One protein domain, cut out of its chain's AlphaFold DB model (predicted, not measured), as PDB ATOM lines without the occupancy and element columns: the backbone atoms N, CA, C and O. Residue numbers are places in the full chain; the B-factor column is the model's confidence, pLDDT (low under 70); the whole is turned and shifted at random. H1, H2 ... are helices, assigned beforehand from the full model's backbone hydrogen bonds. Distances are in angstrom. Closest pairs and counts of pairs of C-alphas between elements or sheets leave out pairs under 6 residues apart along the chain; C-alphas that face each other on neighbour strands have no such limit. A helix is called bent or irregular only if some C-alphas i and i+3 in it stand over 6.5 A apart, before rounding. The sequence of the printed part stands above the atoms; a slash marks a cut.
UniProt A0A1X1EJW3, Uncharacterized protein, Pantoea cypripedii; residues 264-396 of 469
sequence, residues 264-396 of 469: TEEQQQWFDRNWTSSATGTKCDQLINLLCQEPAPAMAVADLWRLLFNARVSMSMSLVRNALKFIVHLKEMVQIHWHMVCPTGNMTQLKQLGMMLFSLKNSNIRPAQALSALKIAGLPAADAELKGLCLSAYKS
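AT A GLANCE: This is residues 264 to 396 of the 469 residues of an uncharacterized protein of Pantoea cypripedii (UniProt A0A1X1EJW3). One long helix, H4, is the spine of an elongated domain, with two groups of shorter helices along it: H2 and H3 pack on its earlier part and H1 on H2, while H5 and H6 pack on its later part and H7 on H5. The touching helices mostly cross. The printed part has 133 residues with seven named helices, H1 to H7 in order, and no named strand, class all helix. It is compact, with a radius of gyration of the C-alphas of 15.8 A, and spans 48 by 26 by 25 A.

IN THESE COORDINATES: H1, residues 265 to 278, begins at C-alpha 265 (102.835, 82.541, 335.770); it is irregular, C-alphas 273 and 276 being 7.3 A apart. H2 is residues 283 to 291 and H3 residues 301 to 310. H4, residues 317 to 341, measures 36.1 A from first to last C-alpha. H5 is residues 349 to 359, H6 residues 367 to 376, and H7 residues 384 to 395, ending at C-alpha 395 (96.501, 48.282, 316.004).

HOW THE PARTS SIT: H4 is the hub. Its residues 319 to 327 alone touch H2, closest C-alphas Ala 323 and Ile 288, 6.0 A; 317 to 324 alone touch H3, Arg 321 and Val 301, 5.5 A; 327 to 335 alone touch H6, about perpendicular at 86 degrees, Lys 331 and Ala 373, 5.1 A; 334 to 341 alone touch H5, Trp 338 and Met 356, 5.8 A. H1 touches H2, closest C-alphas Ser 278 and Leu 290, 5.1 A, at a steep tilt of 53 degrees, opposite ways. H7 touches H5, closest C-alphas Cys 390 and Gly 354, 5.4 A, at a tilt of 35.1 degrees, only just steep. H1 and H7 are each apart from H4. Every O i to N i+4 pair is within hydrogen-bond range in H2, H3, H4, H5 and H7, against 8 of 10 in H1 and 5 of 6 in H6.

THE WHOLE: The C-alphas farthest apart, of Arg 312 and Asn 346, are 49.7 A apart. Residues 343 to 348 stand free. The printed part has no cut and no long link. pLDDT is under 70 at residues 343 to 345, 381 to 382 and 384 to 385.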
ATOM      1  N   THR A 264     106.451  79.899 337.734       94.69
ATOM      2  CA  THR A 264     106.181  81.100 336.939       94.69
ATOM      3  C   THR A 264     104.702  81.172 336.564       94.69
ATOM      4  O   THR A 264     104.000  80.158 336.532       94.69
ATOM      5  N   GLU A 265     104.218  82.368 336.225       94.44
ATOM      6  CA  GLU A 265     102.835  82.541 335.770       94.44
ATOM      7  C   GLU A 265     102.529  81.671 334.536       94.44
ATOM      8  O   GLU A 265     101.480  81.038 334.470       94.44
ATOM      9  N   GLU A 266     103.483  81.544 333.607       94.56
ATOM     10  CA  GLU A 266     103.399  80.642 332.449       94.56
ATOM     11  C   GLU A 266     103.215  79.171 332.866       94.56
ATOM     12  O   GLU A 266     102.354  78.475 332.325       94.56
ATOM     13  N   GLN A 267     103.982  78.697 333.854       94.88
ATOM     14  CA  GLN A 267     103.872  77.333 334.379       94.88
ATOM     15  C   GLN A 267     102.516  77.087 335.060       94.88
ATOM     16  O   GLN A 267     101.917  76.032 334.853       94.88
ATOM     17  N   GLN A 268     102.009  78.064 335.820       95.12
ATOM     18  CA  GLN A 268     100.692  78.004 336.462       95.12
ATOM     19  C   GLN A 268      99.563  77.982 335.416       95.12
ATOM     20  O   GLN A 268      98.760  77.051 335.404       95.12
ATOM     21  N   GLN A 269      99.553  78.929 334.470       94.25
ATOM     22  CA  GLN A 269      98.556  78.991 333.390       94.25
ATOM     23  C   GLN A 269      98.553  77.723 332.518       94.25
ATOM     24  O   GLN A 269      97.489  77.239 332.118       94.25
ATOM     25  N   TRP A 270      99.733  77.164 332.218       95.12
ATOM     26  CA  TRP A 270      99.844  75.889 331.512       95.12
ATOM     27  C   TRP A 270      99.271  74.732 332.334       95.12
ATOM     28  O   TRP A 270      98.535  73.911 331.784       95.12
ATOM     29  N   PHE A 271      99.576  74.660 333.632       95.69
ATOM     30  CA  PHE A 271      99.090  73.594 334.502       95.69
ATOM     31  C   PHE A 271      97.561  73.619 334.605       95.69
ATOM     32  O   PHE A 271      96.915  72.600 334.357       95.69
ATOM     33  N   ASP A 272      96.974  74.788 334.869       93.69
ATOM     34  CA  ASP A 272      95.526  74.947 335.047       93.69
ATOM     35  C   ASP A 272      94.736  74.596 333.775       93.69
ATOM     36  O   ASP A 272      93.664  73.993 333.847       93.69
ATOM     37  N   ARG A 273      95.296  74.893 332.593       93.75
ATOM     38  CA  ARG A 273      94.715  74.508 331.295       93.75
ATOM     39  C   ARG A 273      94.733  72.994 331.049       93.75
ATOM     40  O   ARG A 273      93.854  72.489 330.354       93.75
ATOM     41  N   ASN A 274      95.739  72.284 331.558       92.38
ATOM     42  CA  ASN A 274      96.078  70.924 331.123       92.38
ATOM     43  C   ASN A 274      95.857  69.832 332.180       92.38
ATOM     44  O   ASN A 274      95.823  68.647 331.842       92.38
ATOM     45  N   TRP A 275      95.708  70.190 333.456       91.88
ATOM     46  CA  TRP A 275      95.575  69.213 334.535       91.88
ATOM     47  C   TRP A 275      94.275  68.404 334.449       91.88
ATOM     48  O   TRP A 275      94.298  67.177 334.550       91.88
ATOM     49  N   THR A 276      93.146  69.069 334.192       85.88
ATOM     50  CA  THR A 276      91.809  68.449 334.165       85.88
ATOM     51  C   THR A 276      91.669  67.370 333.088       85.88
ATOM     52  O   THR A 276      91.125  66.302 333.361       85.88
ATOM     53  N   SER A 277      92.214  67.600 331.891       82.56
ATOM     54  CA  SER A 277      92.244  66.624 330.791       82.56
ATOM     55  C   SER A 277      93.253  65.489 331.014       82.56
ATOM     56  O   SER A 277      93.098  64.400 330.460       82.56
ATOM     57  N   SER A 278      94.267  65.714 331.855       83.62
ATOM     58  CA  SER A 278      95.340  64.752 332.137       83.62
ATOM     59  C   SER A 278      95.049  63.821 333.319       83.62
ATOM     60  O   SER A 278      95.705  62.787 333.452       83.62
ATOM     61  N   ALA A 279      94.052  64.139 334.153       77.81
ATOM     62  CA  ALA A 279      93.741  63.488 335.431       77.81
ATOM     63  C   ALA A 279      93.124  62.064 335.338       77.81
ATOM     64  O   ALA A 279      92.339  61.658 336.195       77.81
ATOM     65  N   THR A 280      93.494  61.262 334.334       79.81
ATOM     66  CA  THR A 280      93.010  59.882 334.134       79.81
ATOM     67  C   THR A 280      94.099  58.830 334.381       79.81
ATOM     68  O   THR A 280      95.282  59.061 334.131       79.81
ATOM     69  N   GLY A 281      93.705  57.647 334.870       83.81
ATOM     70  CA  GLY A 281      94.626  56.537 335.160       83.81
ATOM     71  C   GLY A 281      95.332  56.646 336.518       83.81
ATOM     72  O   GLY A 281      94.808  57.239 337.459       83.81
ATOM     73  N   THR A 282      96.513  56.032 336.646       87.06
ATOM     74  CA  THR A 282      97.310  56.092 337.884       87.06
ATOM     75  C   THR A 282      97.964  57.466 338.063       87.06
ATOM     76  O   THR A 282      98.168  58.188 337.093       87.06
ATOM     77  N   LYS A 283      98.417  57.807 339.279       88.38
ATOM     78  CA  LYS A 283      99.193  59.044 339.523       88.38
ATOM     79  C   LYS A 283     100.412  59.197 338.594       88.38
ATOM     80  O   LYS A 283     100.786  60.312 338.252       88.38
ATOM     81  N   CYS A 284     101.027  58.087 338.176       85.88
ATOM     82  CA  CYS A 284     102.127  58.109 337.211       85.88
ATOM     83  C   CYS A 284     101.628  58.443 335.795       85.88
ATOM     84  O   CYS A 284     102.195  59.315 335.141       85.88
ATOM     85  N   ASP A 285     100.533  57.807 335.353       83.38
ATOM     86  CA  ASP A 285      99.886  58.124 334.072       83.38
ATOM     87  C   ASP A 285      99.473  59.598 334.017       83.38
ATOM     88  O   ASP A 285      99.774  60.263 333.035       83.38
ATOM     89  N   GLN A 286      98.864  60.127 335.082       90.06
ATOM     90  CA  GLN A 286      98.418  61.521 335.172       90.06
ATOM     91  C   GLN A 286      99.565  62.516 334.950       90.06
ATOM     92  O   GLN A 286      99.431  63.448 334.159       90.06
ATOM     93  N   LEU A 287     100.719  62.300 335.595       91.12
ATOM     94  CA  LEU A 287     101.903  63.146 335.406       91.12
ATOM     95  C   LEU A 287     102.493  63.023 334.000       91.12
ATOM     96  O   LEU A 287     102.894  64.029 333.420       91.12
ATOM     97  N   ILE A 288     102.556  61.810 333.444       87.25
ATOM     98  CA  ILE A 288     103.075  61.596 332.087       87.25
ATOM     99  C   ILE A 288     102.123  62.208 331.053       87.25
ATOM    100  O   ILE A 288     102.590  62.822 330.101       87.25
ATOM    101  N   ASN A 289     100.808  62.099 331.246       86.44
ATOM    102  CA  ASN A 289      99.792  62.703 330.385       86.44
ATOM    103  C   ASN A 289      99.863  64.235 330.434       86.44
ATOM    104  O   ASN A 289      99.818  64.862 329.379       86.44
ATOM    105  N   LEU A 290     100.037  64.815 331.630       91.12
ATOM    106  CA  LEU A 290     100.222  66.254 331.837       91.12
ATOM    107  C   LEU A 290     101.488  66.755 331.131       91.12
ATOM    108  O   LEU A 290     101.424  67.676 330.326       91.12
ATOM    109  N   LEU A 291     102.632  66.113 331.375       89.69
ATOM    110  CA  LEU A 291     103.912  66.487 330.763       89.69
ATOM    111  C   LEU A 291     103.981  66.214 329.247       89.69
ATOM    112  O   LEU A 291     104.901  66.686 328.583       89.69
ATOM    113  N   CYS A 292     103.018  65.469 328.699       84.81
ATOM    114  CA  CYS A 292     102.824  65.273 327.263       84.81
ATOM    115  C   CYS A 292     101.941  66.358 326.600       84.81
ATOM    116  O   CYS A 292     101.744  66.276 325.382       84.81
ATOM    117  N   GLN A 293     101.392  67.325 327.354       84.94
ATOM    118  CA  GLN A 293     100.595  68.441 326.817       84.94
ATOM    119  C   GLN A 293     101.475  69.609 326.368       84.94
ATOM    120  O   GLN A 293     102.429  69.977 327.049       84.94
ATOM    121  N   GLU A 294     101.122  70.247 325.253       74.38
ATOM    122  CA  GLU A 294     101.952  71.280 324.628       74.38
ATOM    123  C   GLU A 294     101.298  72.670 324.574       74.38
ATOM    124  O   GLU A 294     100.077  72.764 324.441       74.38
ATOM    125  N   PRO A 295     102.106  73.749 324.588       77.38
ATOM    126  CA  PRO A 295     103.557  73.758 324.822       77.38
ATOM    127  C   PRO A 295     103.871  73.573 326.316       77.38
ATOM    128  O   PRO A 295     103.359  74.321 327.139       77.38
ATOM    129  N   ALA A 296     104.696  72.582 326.674       82.19
ATOM    130  CA  ALA A 296     105.110  72.365 328.063       82.19
ATOM    131  C   ALA A 296     106.266  73.314 328.434       82.19
ATOM    132  O   ALA A 296     107.329  73.221 327.810       82.19
ATOM    133  N   PRO A 297     106.114  74.192 329.443       89.19
ATOM    134  CA  PRO A 297     107.209  75.023 329.919       89.19
ATOM    135  C   PRO A 297     108.258  74.168 330.641       89.19
ATOM    136  O   PRO A 297     107.954  73.136 331.248       89.19
ATOM    137  N   ALA A 298     109.516  74.610 330.608       86.81
ATOM    138  CA  ALA A 298     110.568  73.985 331.402       86.81
ATOM    139  C   ALA A 298     110.268  74.176 332.899       86.81
ATOM    140  O   ALA A 298     110.037  75.299 333.345       86.81
ATOM    141  N   MET A 299     110.280  73.090 333.676       89.94
ATOM    142  CA  MET A 299     109.966  73.085 335.111       89.94
ATOM    143  C   MET A 299     110.985  72.255 335.888       89.94
ATOM    144  O   MET A 299     111.371  71.164 335.453       89.94
ATOM    145  N   ALA A 300     111.379  72.722 337.073       91.25
ATOM    146  CA  ALA A 300     112.077  71.879 338.028       91.25
ATOM    147  C   ALA A 300     111.096  70.927 338.736       91.25
ATOM    148  O   ALA A 300     109.878  71.112 338.748       91.25
ATOM    149  N   VAL A 301     111.650  69.901 339.392       92.06
ATOM    150  CA  VAL A 301     110.872  68.941 340.198       92.06
ATOM    151  C   VAL A 301     110.062  69.650 341.287       92.06
ATOM    152  O   VAL A 301     108.932  69.258 341.558       92.06
ATOM    153  N   ALA A 302     110.645  70.681 341.907       91.56
ATOM    154  CA  ALA A 302     110.017  71.421 342.992       91.56
ATOM    155  C   ALA A 302     108.853  72.296 342.497       91.56
ATOM    156  O   ALA A 302     107.807  72.296 343.139       91.56
ATOM    157  N   ASP A 303     108.989  72.947 341.336       93.56
ATOM    158  CA  ASP A 303     107.938  73.794 340.751       93.56
ATOM    159  C   ASP A 303     106.707  72.955 340.390       93.56
ATOM    160  O   ASP A 303     105.600  73.237 340.843       93.56
ATOM    161  N   LEU A 304     106.906  71.851 339.658       94.19
ATOM    162  CA  LEU A 304     105.812  70.951 339.284       94.19
ATOM    163  C   LEU A 304     105.139  70.322 340.512       94.19
ATOM    164  O   LEU A 304     103.918  70.184 340.550       94.19
ATOM    165  N   TRP A 305     105.914  69.968 341.538       94.75
ATOM    166  CA  TRP A 305     105.350  69.489 342.797       94.75
ATOM    167  C   TRP A 305     104.556  70.582 343.529       94.75
ATOM    168  O   TRP A 305     103.488  70.291 344.061       94.75
ATOM    169  N   ARG A 306     105.016  71.841 343.513       94.00
ATOM    170  CA  ARG A 306     104.307  72.985 344.110       94.00
ATOM    171  C   ARG A 306     102.995  73.284 343.384       94.00
ATOM    172  O   ARG A 306     102.001  73.524 344.058       94.00
ATOM    173  N   LEU A 307     102.953  73.176 342.053       94.88
ATOM    174  CA  LEU A 307     101.715  73.273 341.262       94.88
ATOM    175  C   LEU A 307     100.700  72.189 341.665       94.88
ATOM    176  O   LEU A 307      99.547  72.495 341.967       94.88
ATOM    177  N   LEU A 308     101.143  70.930 341.763       94.12
ATOM    178  CA  LEU A 308     100.311  69.808 342.218       94.12
ATOM    179  C   LEU A 308      99.803  70.015 343.654       94.12
ATOM    180  O   LEU A 308      98.624  69.797 343.924       94.12
ATOM    181  N   PHE A 309     100.665  70.485 344.560       93.06
ATOM    182  CA  PHE A 309     100.304  70.825 345.937       93.06
ATOM    183  C   PHE A 309      99.247  71.943 345.995       93.06
ATOM    184  O   PHE A 309      98.236  71.786 346.678       93.06
ATOM    185  N   ASN A 310      99.428  73.028 345.232       92.31
ATOM    186  CA  ASN A 310      98.468  74.134 345.144       92.31
ATOM    187  C   ASN A 310      97.102  73.653 344.618       92.31
ATOM    188  O   ASN A 310      96.058  74.039 345.141       92.31
ATOM    189  N   ALA A 311      97.107  72.728 343.653       91.19
ATOM    190  CA  ALA A 311      95.917  72.054 343.129       91.19
ATOM    191  C   ALA A 311      95.335  70.963 344.059       91.19
ATOM    192  O   ALA A 311      94.410  70.250 343.669       91.19
ATOM    193  N   ARG A 312      95.856  70.820 345.289       89.81
ATOM    194  CA  ARG A 312      95.465  69.818 346.304       89.81
ATOM    195  C   ARG A 312      95.663  68.358 345.863       89.81
ATOM    196  O   ARG A 312      94.988  67.448 346.346       89.81
ATOM    197  N   VAL A 313      96.619  68.111 344.970       89.31
ATOM    198  CA  VAL A 313      96.954  66.786 344.431       89.31
ATOM    199  C   VAL A 313      98.149  66.202 345.184       89.31
ATOM    200  O   VAL A 313      99.304  66.482 344.867       89.31
ATOM    201  N   SER A 314      97.892  65.331 346.165       86.88
ATOM    202  CA  SER A 314      98.974  64.692 346.928       86.88
ATOM    203  C   SER A 314      99.796  63.733 346.047       86.88
ATOM    204  O   SER A 314      99.316  62.680 345.605       86.88
ATOM    205  N   MET A 315     101.051  64.097 345.787       89.06
ATOM    206  CA  MET A 315     102.020  63.405 344.927       89.06
ATOM    207  C   MET A 315     103.369  63.339 345.650       89.06
ATOM    208  O   MET A 315     103.734  64.266 346.365       89.06
ATOM    209  N   SER A 316     104.169  62.285 345.457       88.62
ATOM    210  CA  SER A 316     105.524  62.266 346.024       88.62
ATOM    211  C   SER A 316     106.519  62.993 345.112       88.62
ATOM    212  O   SER A 316     106.517  62.809 343.893       88.62
ATOM    213  N   MET A 317     107.455  63.746 345.700       88.62
ATOM    214  CA  MET A 317     108.587  64.354 344.974       88.62
ATOM    215  C   MET A 317     109.394  63.327 344.158       88.62
ATOM    216  O   MET A 317     109.929  63.648 343.098       88.62
ATOM    217  N   SER A 318     109.472  62.074 344.621       89.00
ATOM    218  CA  SER A 318     110.119  60.981 343.884       89.00
ATOM    219  C   SER A 318     109.365  60.603 342.607       89.00
ATOM    220  O   SER A 318     110.003  60.380 341.580       89.00
ATOM    221  N   LEU A 319     108.029  60.578 342.640       90.75
ATOM    222  CA  LEU A 319     107.202  60.298 341.468       90.75
ATOM    223  C   LEU A 319     107.293  61.440 340.447       90.75
ATOM    224  O   LEU A 319     107.542  61.175 339.275       90.75
ATOM    225  N   VAL A 320     107.214  62.697 340.902       93.12
ATOM    226  CA  VAL A 320     107.398  63.893 340.054       93.12
ATOM    227  C   VAL A 320     108.778  63.889 339.384       93.12
ATOM    228  O   VAL A 320     108.886  64.057 338.168       93.12
ATOM    229  N   ARG A 321     109.847  63.597 340.142       92.00
ATOM    230  CA  ARG A 321     111.212  63.466 339.603       92.00
ATOM    231  C   ARG A 321     111.328  62.360 338.556       92.00
ATOM    232  O   ARG A 321     112.043  62.532 337.569       92.00
ATOM    233  N   ASN A 322     110.674  61.223 338.781       90.00
ATOM    234  CA  ASN A 322     110.710  60.095 337.855       90.00
ATOM    235  C   ASN A 322     109.919  60.391 336.574       90.00
ATOM    236  O   ASN A 322     110.410  60.063 335.500       90.00
ATOM    237  N   ALA A 323     108.768  61.066 336.665       90.81
ATOM    238  CA  ALA A 323     107.986  61.487 335.503       90.81
ATOM    239  C   ALA A 323     108.760  62.487 334.622       90.81
ATOM    240  O   ALA A 323     108.897  62.262 333.422       90.81
ATOM    241  N   LEU A 324     109.368  63.524 335.215       90.62
ATOM    242  CA  LEU A 324     110.199  64.487 334.476       90.62
ATOM    243  C   LEU A 324     111.398  63.813 333.784       90.62
ATOM    244  O   LEU A 324     111.660  64.064 332.610       90.62
ATOM    245  N   LYS A 325     112.093  62.893 334.471       89.19
ATOM    246  CA  LYS A 325     113.160  62.081 333.857       89.19
ATOM    247  C   LYS A 325     112.651  61.189 332.725       89.19
ATOM    248  O   LYS A 325     113.332  61.055 331.712       89.19
ATOM    249  N   PHE A 326     111.489  60.564 332.906       87.00
ATOM    250  CA  PHE A 326     110.888  59.697 331.900       87.00
ATOM    251  C   PHE A 326     110.572  60.470 330.621       87.00
ATOM    252  O   PHE A 326     110.836  59.953 329.548       87.00
ATOM    253  N   ILE A 327     110.096  61.715 330.713       86.19
ATOM    254  CA  ILE A 327     109.810  62.559 329.542       86.19
ATOM    255  C   ILE A 327     111.085  62.916 328.764       86.19
ATOM    256  O   ILE A 327     111.079  62.847 327.535       86.19
ATOM    257  N   VAL A 328     112.197  63.212 329.449       85.12
ATOM    258  CA  VAL A 328     113.505  63.417 328.793       85.12
ATOM    259  C   VAL A 328     113.953  62.142 328.070       85.12
ATOM    260  O   VAL A 328     114.245  62.182 326.878       85.12
ATOM    261  N   HIS A 329     113.918  60.995 328.751       86.69
ATOM    262  CA  HIS A 329     114.291  59.712 328.151       86.69
ATOM    263  C   HIS A 329     113.367  59.300 326.990       86.69
ATOM    264  O   HIS A 329     113.823  58.771 325.981       86.69
ATOM    265  N   LEU A 330     112.066  59.566 327.110       85.81
ATOM    266  CA  LEU A 330     111.058  59.310 326.085       85.81
ATOM    267  C   LEU A 330     111.330  60.149 324.828       85.81
ATOM    268  O   LEU A 330     111.276  59.607 323.726       85.81
ATOM    269  N   LYS A 331     111.665  61.436 324.993       86.69
ATOM    270  CA  LYS A 331     112.090  62.335 323.908       86.69
ATOM    271  C   LYS A 331     113.312  61.773 323.175       86.69
ATOM    272  O   LYS A 331     113.270  61.625 321.957       86.69
ATOM    273  N   GLU A 332     114.362  61.416 323.916       88.12
ATOM    274  CA  GLU A 332     115.598  60.833 323.372       88.12
ATOM    275  C   GLU A 332     115.326  59.522 322.618       88.12
ATOM    276  O   GLU A 332     115.722  59.373 321.464       88.12
ATOM    277  N   MET A 333     114.595  58.588 323.236       87.81
ATOM    278  CA  MET A 333     114.230  57.303 322.634       87.81
ATOM    279  C   MET A 333     113.447  57.478 321.336       87.81
ATOM    280  O   MET A 333     113.768  56.840 320.335       87.81
ATOM    281  N   VAL A 334     112.433  58.342 321.334       87.38
ATOM    282  CA  VAL A 334     111.596  58.592 320.156       87.38
ATOM    283  C   VAL A 334     112.398  59.264 319.046       87.38
ATOM    284  O   VAL A 334     112.286  58.848 317.896       87.38
ATOM    285  N   GLN A 335     113.278  60.213 319.377       88.12
ATOM    286  CA  GLN A 335     114.183  60.833 318.409       88.12
ATOM    287  C   GLN A 335     115.155  59.817 317.786       88.12
ATOM    288  O   GLN A 335     115.319  59.793 316.566       88.12
ATOM    289  N   ILE A 336     115.746  58.929 318.591       89.31
ATOM    290  CA  ILE A 336     116.628  57.855 318.109       89.31
ATOM    291  C   ILE A 336     115.876  56.932 317.136       89.31
ATOM    292  O   ILE A 336     116.346  56.701 316.023       89.31
ATOM    293  N   HIS A 337     114.683  56.451 317.502       88.75
ATOM    294  CA  HIS A 337     113.896  55.560 316.639       88.75
ATOM    295  C   HIS A 337     113.407  56.259 315.364       88.75
ATOM    296  O   HIS A 337     113.460  55.663 314.290       88.75
ATOM    297  N   TRP A 338     113.016  57.533 315.444       87.94
ATOM    298  CA  TRP A 338     112.626  58.334 314.283       87.94
ATOM    299  C   TRP A 338     113.741  58.437 313.232       87.94
ATOM    300  O   TRP A 338     113.484  58.245 312.041       87.94
ATOM    301  N   HIS A 339     114.983  58.685 313.665       86.69
ATOM    302  CA  HIS A 339     116.140  58.767 312.768       86.69
ATOM    303  C   HIS A 339     116.627  57.391 312.278       86.69
ATOM    304  O   HIS A 339     117.045  57.281 311.127       86.69
ATOM    305  N   MET A 340     116.536  56.331 313.094       86.69
ATOM    306  CA  MET A 340     116.878  54.965 312.656       86.69
ATOM    307  C   MET A 340     115.932  54.427 311.573       86.69
ATOM    308  O   MET A 340     116.364  53.668 310.711       86.69
ATOM    309  N   VAL A 341     114.650  54.804 311.611       85.31
ATOM    310  CA  VAL A 341     113.627  54.310 310.673       85.31
ATOM    311  C   VAL A 341     113.779  54.884 309.260       85.31
ATOM    312  O   VAL A 341     113.466  54.194 308.291       85.31
ATOM    313  N   CYS A 342     114.272  56.117 309.117       73.88
ATOM    314  CA  CYS A 342     114.561  56.707 307.810       73.88
ATOM    315  C   CYS A 342     115.848  57.558 307.845       73.88
ATOM    316  O   CYS A 342     115.778  58.784 307.956       73.88
ATOM    317  N   PRO A 343     117.034  56.933 307.724       66.62
ATOM    318  CA  PRO A 343     118.307  57.655 307.725       66.62
ATOM    319  C   PRO A 343     118.571  58.440 306.427       66.62
ATOM    320  O   PRO A 343     119.441  59.304 306.408       66.62
ATOM    321  N   THR A 344     117.844  58.149 305.340       67.19
ATOM    322  CA  THR A 344     118.050  58.739 304.002       67.19
ATOM    323  C   THR A 344     117.003  59.778 303.594       67.19
ATOM    324  O   THR A 344     117.153  60.389 302.542       67.19
ATOM    325  N   GLY A 345     115.939  59.983 304.379       66.75
ATOM    326  CA  GLY A 345     114.862  60.944 304.087       66.75
ATOM    327  C   GLY A 345     113.839  60.520 303.020       66.75
ATOM    328  O   GLY A 345     112.814  61.179 302.878       66.75
ATOM    329  N   ASN A 346     114.057  59.408 302.311       75.69
ATOM    330  CA  ASN A 346     113.204  58.943 301.204       75.69
ATOM    331  C   ASN A 346     111.949  58.167 301.669       75.69
ATOM    332  O   ASN A 346     111.603  57.151 301.069       75.69
ATOM    333  N   MET A 347     111.306  58.581 302.764       83.69
ATOM    334  CA  MET A 347     110.135  57.902 303.334       83.69
ATOM    335  C   MET A 347     109.016  58.899 303.638       83.69
ATOM    336  O   MET A 347     109.274  59.979 304.168       83.69
ATOM    337  N   THR A 348     107.763  58.537 303.354       84.88
ATOM    338  CA  THR A 348     106.616  59.369 303.730       84.88
ATOM    339  C   THR A 348     106.511  59.482 305.250       84.88
ATOM    340  O   THR A 348     106.774  58.533 305.995       84.88
ATOM    341  N   GLN A 349     106.038  60.634 305.729       84.75
ATOM    342  CA  GLN A 349     105.801  60.861 307.156       84.75
ATOM    343  C   GLN A 349     104.831  59.821 307.754       84.75
ATOM    344  O   GLN A 349     104.996  59.419 308.904       84.75
ATOM    345  N   LEU A 350     103.859  59.347 306.962       85.94
ATOM    346  CA  LEU A 350     102.901  58.303 307.335       85.94
ATOM    347  C   LEU A 350     103.617  56.970 307.629       85.94
ATOM    348  O   LEU A 350     103.422  56.378 308.694       85.94
ATOM    349  N   LYS A 351     104.488  56.509 306.720       86.06
ATOM    350  CA  LYS A 351     105.262  55.276 306.914       86.06
ATOM    351  C   LYS A 351     106.324  55.422 307.997       86.06
ATOM    352  O   LYS A 351     106.426  54.532 308.839       86.06
ATOM    353  N   GLN A 352     107.054  56.538 308.043       87.81
ATOM    354  CA  GLN A 352     108.055  56.787 309.086       87.81
ATOM    355  C   GLN A 352     107.417  56.748 310.481       87.81
ATOM    356  O   GLN A 352     107.943  56.105 311.391       87.81
ATOM    357  N   LEU A 353     106.229  57.343 310.631       88.25
ATOM    358  CA  LEU A 353     105.463  57.306 311.872       88.25
ATOM    359  C   LEU A 353     104.999  55.889 312.239       88.25
ATOM    360  O   LEU A 353     105.160  55.470 313.386       88.25
ATOM    361  N   GLY A 354     104.463  55.134 311.276       88.94
ATOM    362  CA  GLY A 354     104.059  53.740 311.479       88.94
ATOM    363  C   GLY A 354     105.224  52.842 311.901       88.94
ATOM    364  O   GLY A 354     105.156  52.167 312.927       88.94
ATOM    365  N   MET A 355     106.325  52.886 311.151       88.94
ATOM    366  CA  MET A 355     107.532  52.097 311.402       88.94
ATOM    367  C   MET A 355     108.203  52.459 312.734       88.94
ATOM    368  O   MET A 355     108.625  51.560 313.464       88.94
ATOM    369  N   MET A 356     108.210  53.739 313.122       90.31
ATOM    370  CA  MET A 356     108.635  54.156 314.462       90.31
ATOM    371  C   MET A 356     107.760  53.511 315.547       90.31
ATOM    372  O   MET A 356     108.299  52.921 316.485       90.31
ATOM    373  N   LEU A 357     106.428  53.539 315.414       89.62
ATOM    374  CA  LEU A 357     105.533  52.888 316.379       89.62
ATOM    375  C   LEU A 357     105.773  51.369 316.472       89.62
ATOM    376  O   LEU A 357     105.773  50.835 317.580       89.62
ATOM    377  N   PHE A 358     106.049  50.672 315.361       88.31
ATOM    378  CA  PHE A 358     106.416  49.246 315.407       88.31
ATOM    379  C   PHE A 358     107.762  48.996 316.085       88.31
ATOM    380  O   PHE A 358     107.859  48.070 316.888       88.31
ATOM    381  N   SER A 359     108.773  49.830 315.834       88.56
ATOM    382  CA  SER A 359     110.073  49.713 316.510       88.56
ATOM    383  C   SER A 359     109.958  49.895 318.033       88.56
ATOM    384  O   SER A 359     110.629  49.209 318.802       88.56
ATOM    385  N   LEU A 360     109.013  50.731 318.479       87.31
ATOM    386  CA  LEU A 360     108.708  50.971 319.891       87.31
ATOM    387  C   LEU A 360     107.737  49.944 320.505       87.31
ATOM    388  O   LEU A 360     107.507  50.001 321.709       87.31
ATOM    389  N   LYS A 361     107.200  48.977 319.744       83.81
ATOM    390  CA  LYS A 361     106.178  48.012 320.215       83.81
ATOM    391  C   LYS A 361     106.607  47.187 321.436       83.81
ATOM    392  O   LYS A 361     105.764  46.833 322.255       83.81
ATOM    393  N   ASN A 362     107.902  46.891 321.548       82.50
ATOM    394  CA  ASN A 362     108.489  46.149 322.671       82.50
ATOM    395  C   ASN A 362     109.045  47.069 323.777       82.50
ATOM    396  O   ASN A 362     109.555  46.585 324.785       82.50
ATOM    397  N   SER A 363     108.960  48.390 323.601       77.94
ATOM    398  CA  SER A 363     109.209  49.364 324.664       77.94
ATOM    399  C   SER A 363     107.928  49.570 325.474       77.94
ATOM    400  O   SER A 363     106.830  49.539 324.926       77.94
ATOM    401  N   ASN A 364     108.043  49.880 326.769       79.31
ATOM    402  CA  ASN A 364     106.897  50.223 327.631       79.31
ATOM    403  C   ASN A 364     106.320  51.634 327.340       79.31
ATOM    404  O   ASN A 364     105.931  52.359 328.253       79.31
ATOM    405  N   ILE A 365     106.301  52.043 326.069       82.56
ATOM    406  CA  ILE A 365     105.900  53.366 325.584       82.56
ATOM    407  C   ILE A 365     104.585  53.207 324.820       82.56
ATOM    408  O   ILE A 365     104.512  52.501 323.816       82.56
ATOM    409  N   ARG A 366     103.521  53.874 325.274       82.69
ATOM    410  CA  ARG A 366     102.230  53.849 324.569       82.69
ATOM    411  C   ARG A 366     102.308  54.707 323.298       82.69
ATOM    412  O   ARG A 366     102.936  55.765 323.336       82.69
ATOM    413  N   PRO A 367     101.588  54.365 322.211       82.81
ATOM    414  CA  PRO A 367     101.587  55.169 320.986       82.81
ATOM    415  C   PRO A 367     101.277  56.655 321.210       82.81
ATOM    416  O   PRO A 367     101.957  57.501 320.650       82.81
ATOM    417  N   ALA A 368     100.324  56.994 322.087       79.69
ATOM    418  CA  ALA A 368     100.020  58.390 322.423       79.69
ATOM    419  C   ALA A 368     101.221  59.141 323.039       79.69
ATOM    420  O   ALA A 368     101.473  60.287 322.684       79.69
ATOM    421  N   GLN A 369     102.002  58.475 323.899       83.25
ATOM    422  CA  GLN A 369     103.214  59.041 324.502       83.25
ATOM    423  C   GLN A 369     104.304  59.248 323.440       83.25
ATOM    424  O   GLN A 369     104.925  60.305 323.407       83.25
ATOM    425  N   ALA A 370     104.487  58.288 322.525       85.75
ATOM    426  CA  ALA A 370     105.406  58.438 321.395       85.75
ATOM    427  C   ALA A 370     104.998  59.594 320.455       85.75
ATOM    428  O   ALA A 370     105.850  60.355 320.002       85.75
ATOM    429  N   LEU A 371     103.693  59.768 320.209       83.31
ATOM    430  CA  LEU A 371     103.158  60.865 319.400       83.31
ATOM    431  C   LEU A 371     103.368  62.244 320.037       83.31
ATOM    432  O   LEU A 371     103.702  63.174 319.309       83.31
ATOM    433  N   SER A 372     103.203  62.394 321.355       79.94
ATOM    434  CA  SER A 372     103.561  63.642 322.052       79.94
ATOM    435  C   SER A 372     105.074  63.871 322.056       79.94
ATOM    436  O   SER A 372     105.532  64.978 321.792       79.94
ATOM    437  N   ALA A 373     105.867  62.824 322.278       84.31
ATOM    438  CA  ALA A 373     107.322  62.918 322.333       84.31
ATOM    439  C   ALA A 373     107.974  63.358 321.013       84.31
ATOM    440  O   ALA A 373     108.965  64.081 321.056       84.31
ATOM    441  N   LEU A 374     107.405  63.000 319.854       84.50
ATOM    442  CA  LEU A 374     107.838  63.537 318.555       84.50
ATOM    443  C   LEU A 374     107.731  65.066 318.497       84.50
ATOM    444  O   LEU A 374     108.638  65.734 318.002       84.50
ATOM    445  N   LYS A 375     106.640  65.620 319.034       80.00
ATOM    446  CA  LYS A 375     106.381  67.063 319.055       80.00
ATOM    447  C   LYS A 375     107.345  67.768 320.024       80.00
ATOM    448  O   LYS A 375     108.035  68.702 319.627       80.00
ATOM    449  N   ILE A 376     107.547  67.190 321.215       78.56
ATOM    450  CA  ILE A 376     108.546  67.621 322.215       78.56
ATOM    451  C   ILE A 376     109.991  67.545 321.663       78.56
ATOM    452  O   ILE A 376     110.871  68.310 322.077       78.56
ATOM    453  N   ALA A 377     110.258  66.626 320.729       81.19
ATOM    454  CA  ALA A 377     111.514  66.501 319.985       81.19
ATOM    455  C   ALA A 377     111.694  67.536 318.861       81.19
ATOM    456  O   ALA A 377     112.780  67.608 318.292       81.19
ATOM    457  N   GLY A 378     110.678  68.350 318.554       77.25
ATOM    458  CA  GLY A 378     110.699  69.274 317.415       77.25
ATOM    459  C   GLY A 378     110.715  68.555 316.062       77.25
ATOM    460  O   GLY A 378     111.099  69.147 315.056       77.25
ATOM    461  N   LEU A 379     110.341  67.272 316.034       82.75
ATOM    462  CA  LEU A 379     110.312  66.457 314.824       82.75
ATOM    463  C   LEU A 379     108.993  66.671 314.065       82.75
ATOM    464  O   LEU A 379     108.008  67.092 314.676       82.75
ATOM    465  N   PRO A 380     108.941  66.372 312.749       77.00
ATOM    466  CA  PRO A 380     107.743  66.560 311.933       77.00
ATOM    467  C   PRO A 380     106.520  65.857 312.531       77.00
ATOM    468  O   PRO A 380     106.318  64.648 312.389       77.00
ATOM    469  N   ALA A 381     105.670  66.637 313.190       65.75
ATOM    470  CA  ALA A 381     104.449  66.155 313.803       65.75
ATOM    471  C   ALA A 381     103.378  65.993 312.725       65.75
ATOM    472  O   ALA A 381     102.876  66.982 312.200       65.75
ATOM    473  N   ALA A 382     103.015  64.750 312.415       65.75
ATOM    474  CA  ALA A 382     101.939  64.471 311.468       65.75
ATOM    475  C   ALA A 382     100.614  65.097 311.949       65.75
ATOM    476  O   ALA A 382     100.414  65.258 313.159       65.75
ATOM    477  N   ASP A 383      99.712  65.454 311.039       70.81
ATOM    478  CA  ASP A 383      98.389  65.977 311.396       70.81
ATOM    479  C   ASP A 383      97.520  64.938 312.146       70.81
ATOM    480  O   ASP A 383      97.948  63.820 312.466       70.81
ATOM    481  N   ALA A 384      96.302  65.332 312.521       68.88
ATOM    482  CA  ALA A 384      95.395  64.470 313.274       68.88
ATOM    483  C   ALA A 384      94.927  63.237 312.473       68.88
ATOM    484  O   ALA A 384      94.727  62.173 313.065       68.88
ATOM    485  N   GLU A 385      94.794  63.356 311.151       63.97
ATOM    486  CA  GLU A 385      94.287  62.303 310.266       63.97
ATOM    487  C   GLU A 385      95.362  61.238 310.032       63.97
ATOM    488  O   GLU A 385      95.128  60.051 310.282       63.97
ATOM    489  N   LEU A 386      96.583  61.671 309.700       71.44
ATOM    490  CA  LEU A 386      97.779  60.834 309.628       71.44
ATOM    491  C   LEU A 386      98.007  60.073 310.944       71.44
ATOM    492  O   LEU A 386      98.239  58.863 310.932       71.44
ATOM    493  N   LYS A 387      97.883  60.746 312.099       76.44
ATOM    494  CA  LYS A 387      97.983  60.101 313.422       76.44
ATOM    495  C   LYS A 387      96.894  59.052 313.645       76.44
ATOM    496  O   LYS A 387      97.203  57.958 314.122       76.44
ATOM    497  N   GLY A 388      95.641  59.364 313.313       81.56
ATOM    498  CA  GLY A 388      94.509  58.444 313.454       81.56
ATOM    499  C   GLY A 388      94.663  57.195 312.585       81.56
ATOM    500  O   GLY A 388      94.479  56.070 313.064       81.56
ATOM    501  N   LEU A 389      95.083  57.377 311.333       84.25
ATOM    502  CA  LEU A 389      95.332  56.297 310.385       84.25
ATOM    503  C   LEU A 389      96.534  55.433 310.797       84.25
ATOM    504  O   LEU A 389      96.387  54.215 310.893       84.25
ATOM    505  N   CYS A 390      97.687  56.031 311.131       86.31
ATOM    506  CA  CYS A 390      98.855  55.299 311.638       86.31
ATOM    507  C   CYS A 390      98.533  54.496 312.900       86.31
ATOM    508  O   CYS A 390      98.942  53.343 313.013       86.31
ATOM    509  N   LEU A 391      97.780  55.071 313.847       86.62
ATOM    510  CA  LEU A 391      97.390  54.375 315.074       86.62
ATOM    511  C   LEU A 391      96.451  53.195 314.788       86.62
ATOM    512  O   LEU A 391      96.546  52.157 315.444       86.62
ATOM    513  N   SER A 392      95.560  53.340 313.806       88.00
ATOM    514  CA  SER A 392      94.643  52.284 313.370       88.00
ATOM    515  C   SER A 392      95.384  51.161 312.636       88.00
ATOM    516  O   SER A 392      95.142  49.983 312.903       88.00
ATOM    517  N   ALA A 393      96.349  51.504 311.778       88.38
ATOM    518  CA  ALA A 393      97.225  50.547 311.105       88.38
ATOM    519  C   ALA A 393      98.128  49.808 312.111       88.38
ATOM    520  O   ALA A 393      98.231  48.585 312.066       88.38
ATOM    521  N   TYR A 394      98.698  50.517 313.093       88.81
ATOM    522  CA  TYR A 394      99.483  49.934 314.190       88.81
ATOM    523  C   TYR A 394      98.695  48.910 315.021       88.81
ATOM    524  O   TYR A 394      99.230  47.865 315.395       88.81
ATOM    525  N   LYS A 395      97.412  49.187 315.285       88.00
ATOM    526  CA  LYS A 395      96.501  48.282 316.004       88.00
ATOM    527  C   LYS A 395      95.942  47.144 315.139       88.00
ATOM    528  O   LYS A 395      95.320  46.236 315.687       88.00
ATOM    529  N   SER A 396      96.117  47.182 313.817       89.38
ATOM    530  CA  SER A 396      95.530  46.191 312.911       89.38
ATOM    531  C   SER A 396      96.266  44.851 313.001       89.38
ATOM    532  O   SER A 396      97.471  44.763 312.760       89.38
TER     533      SER A 396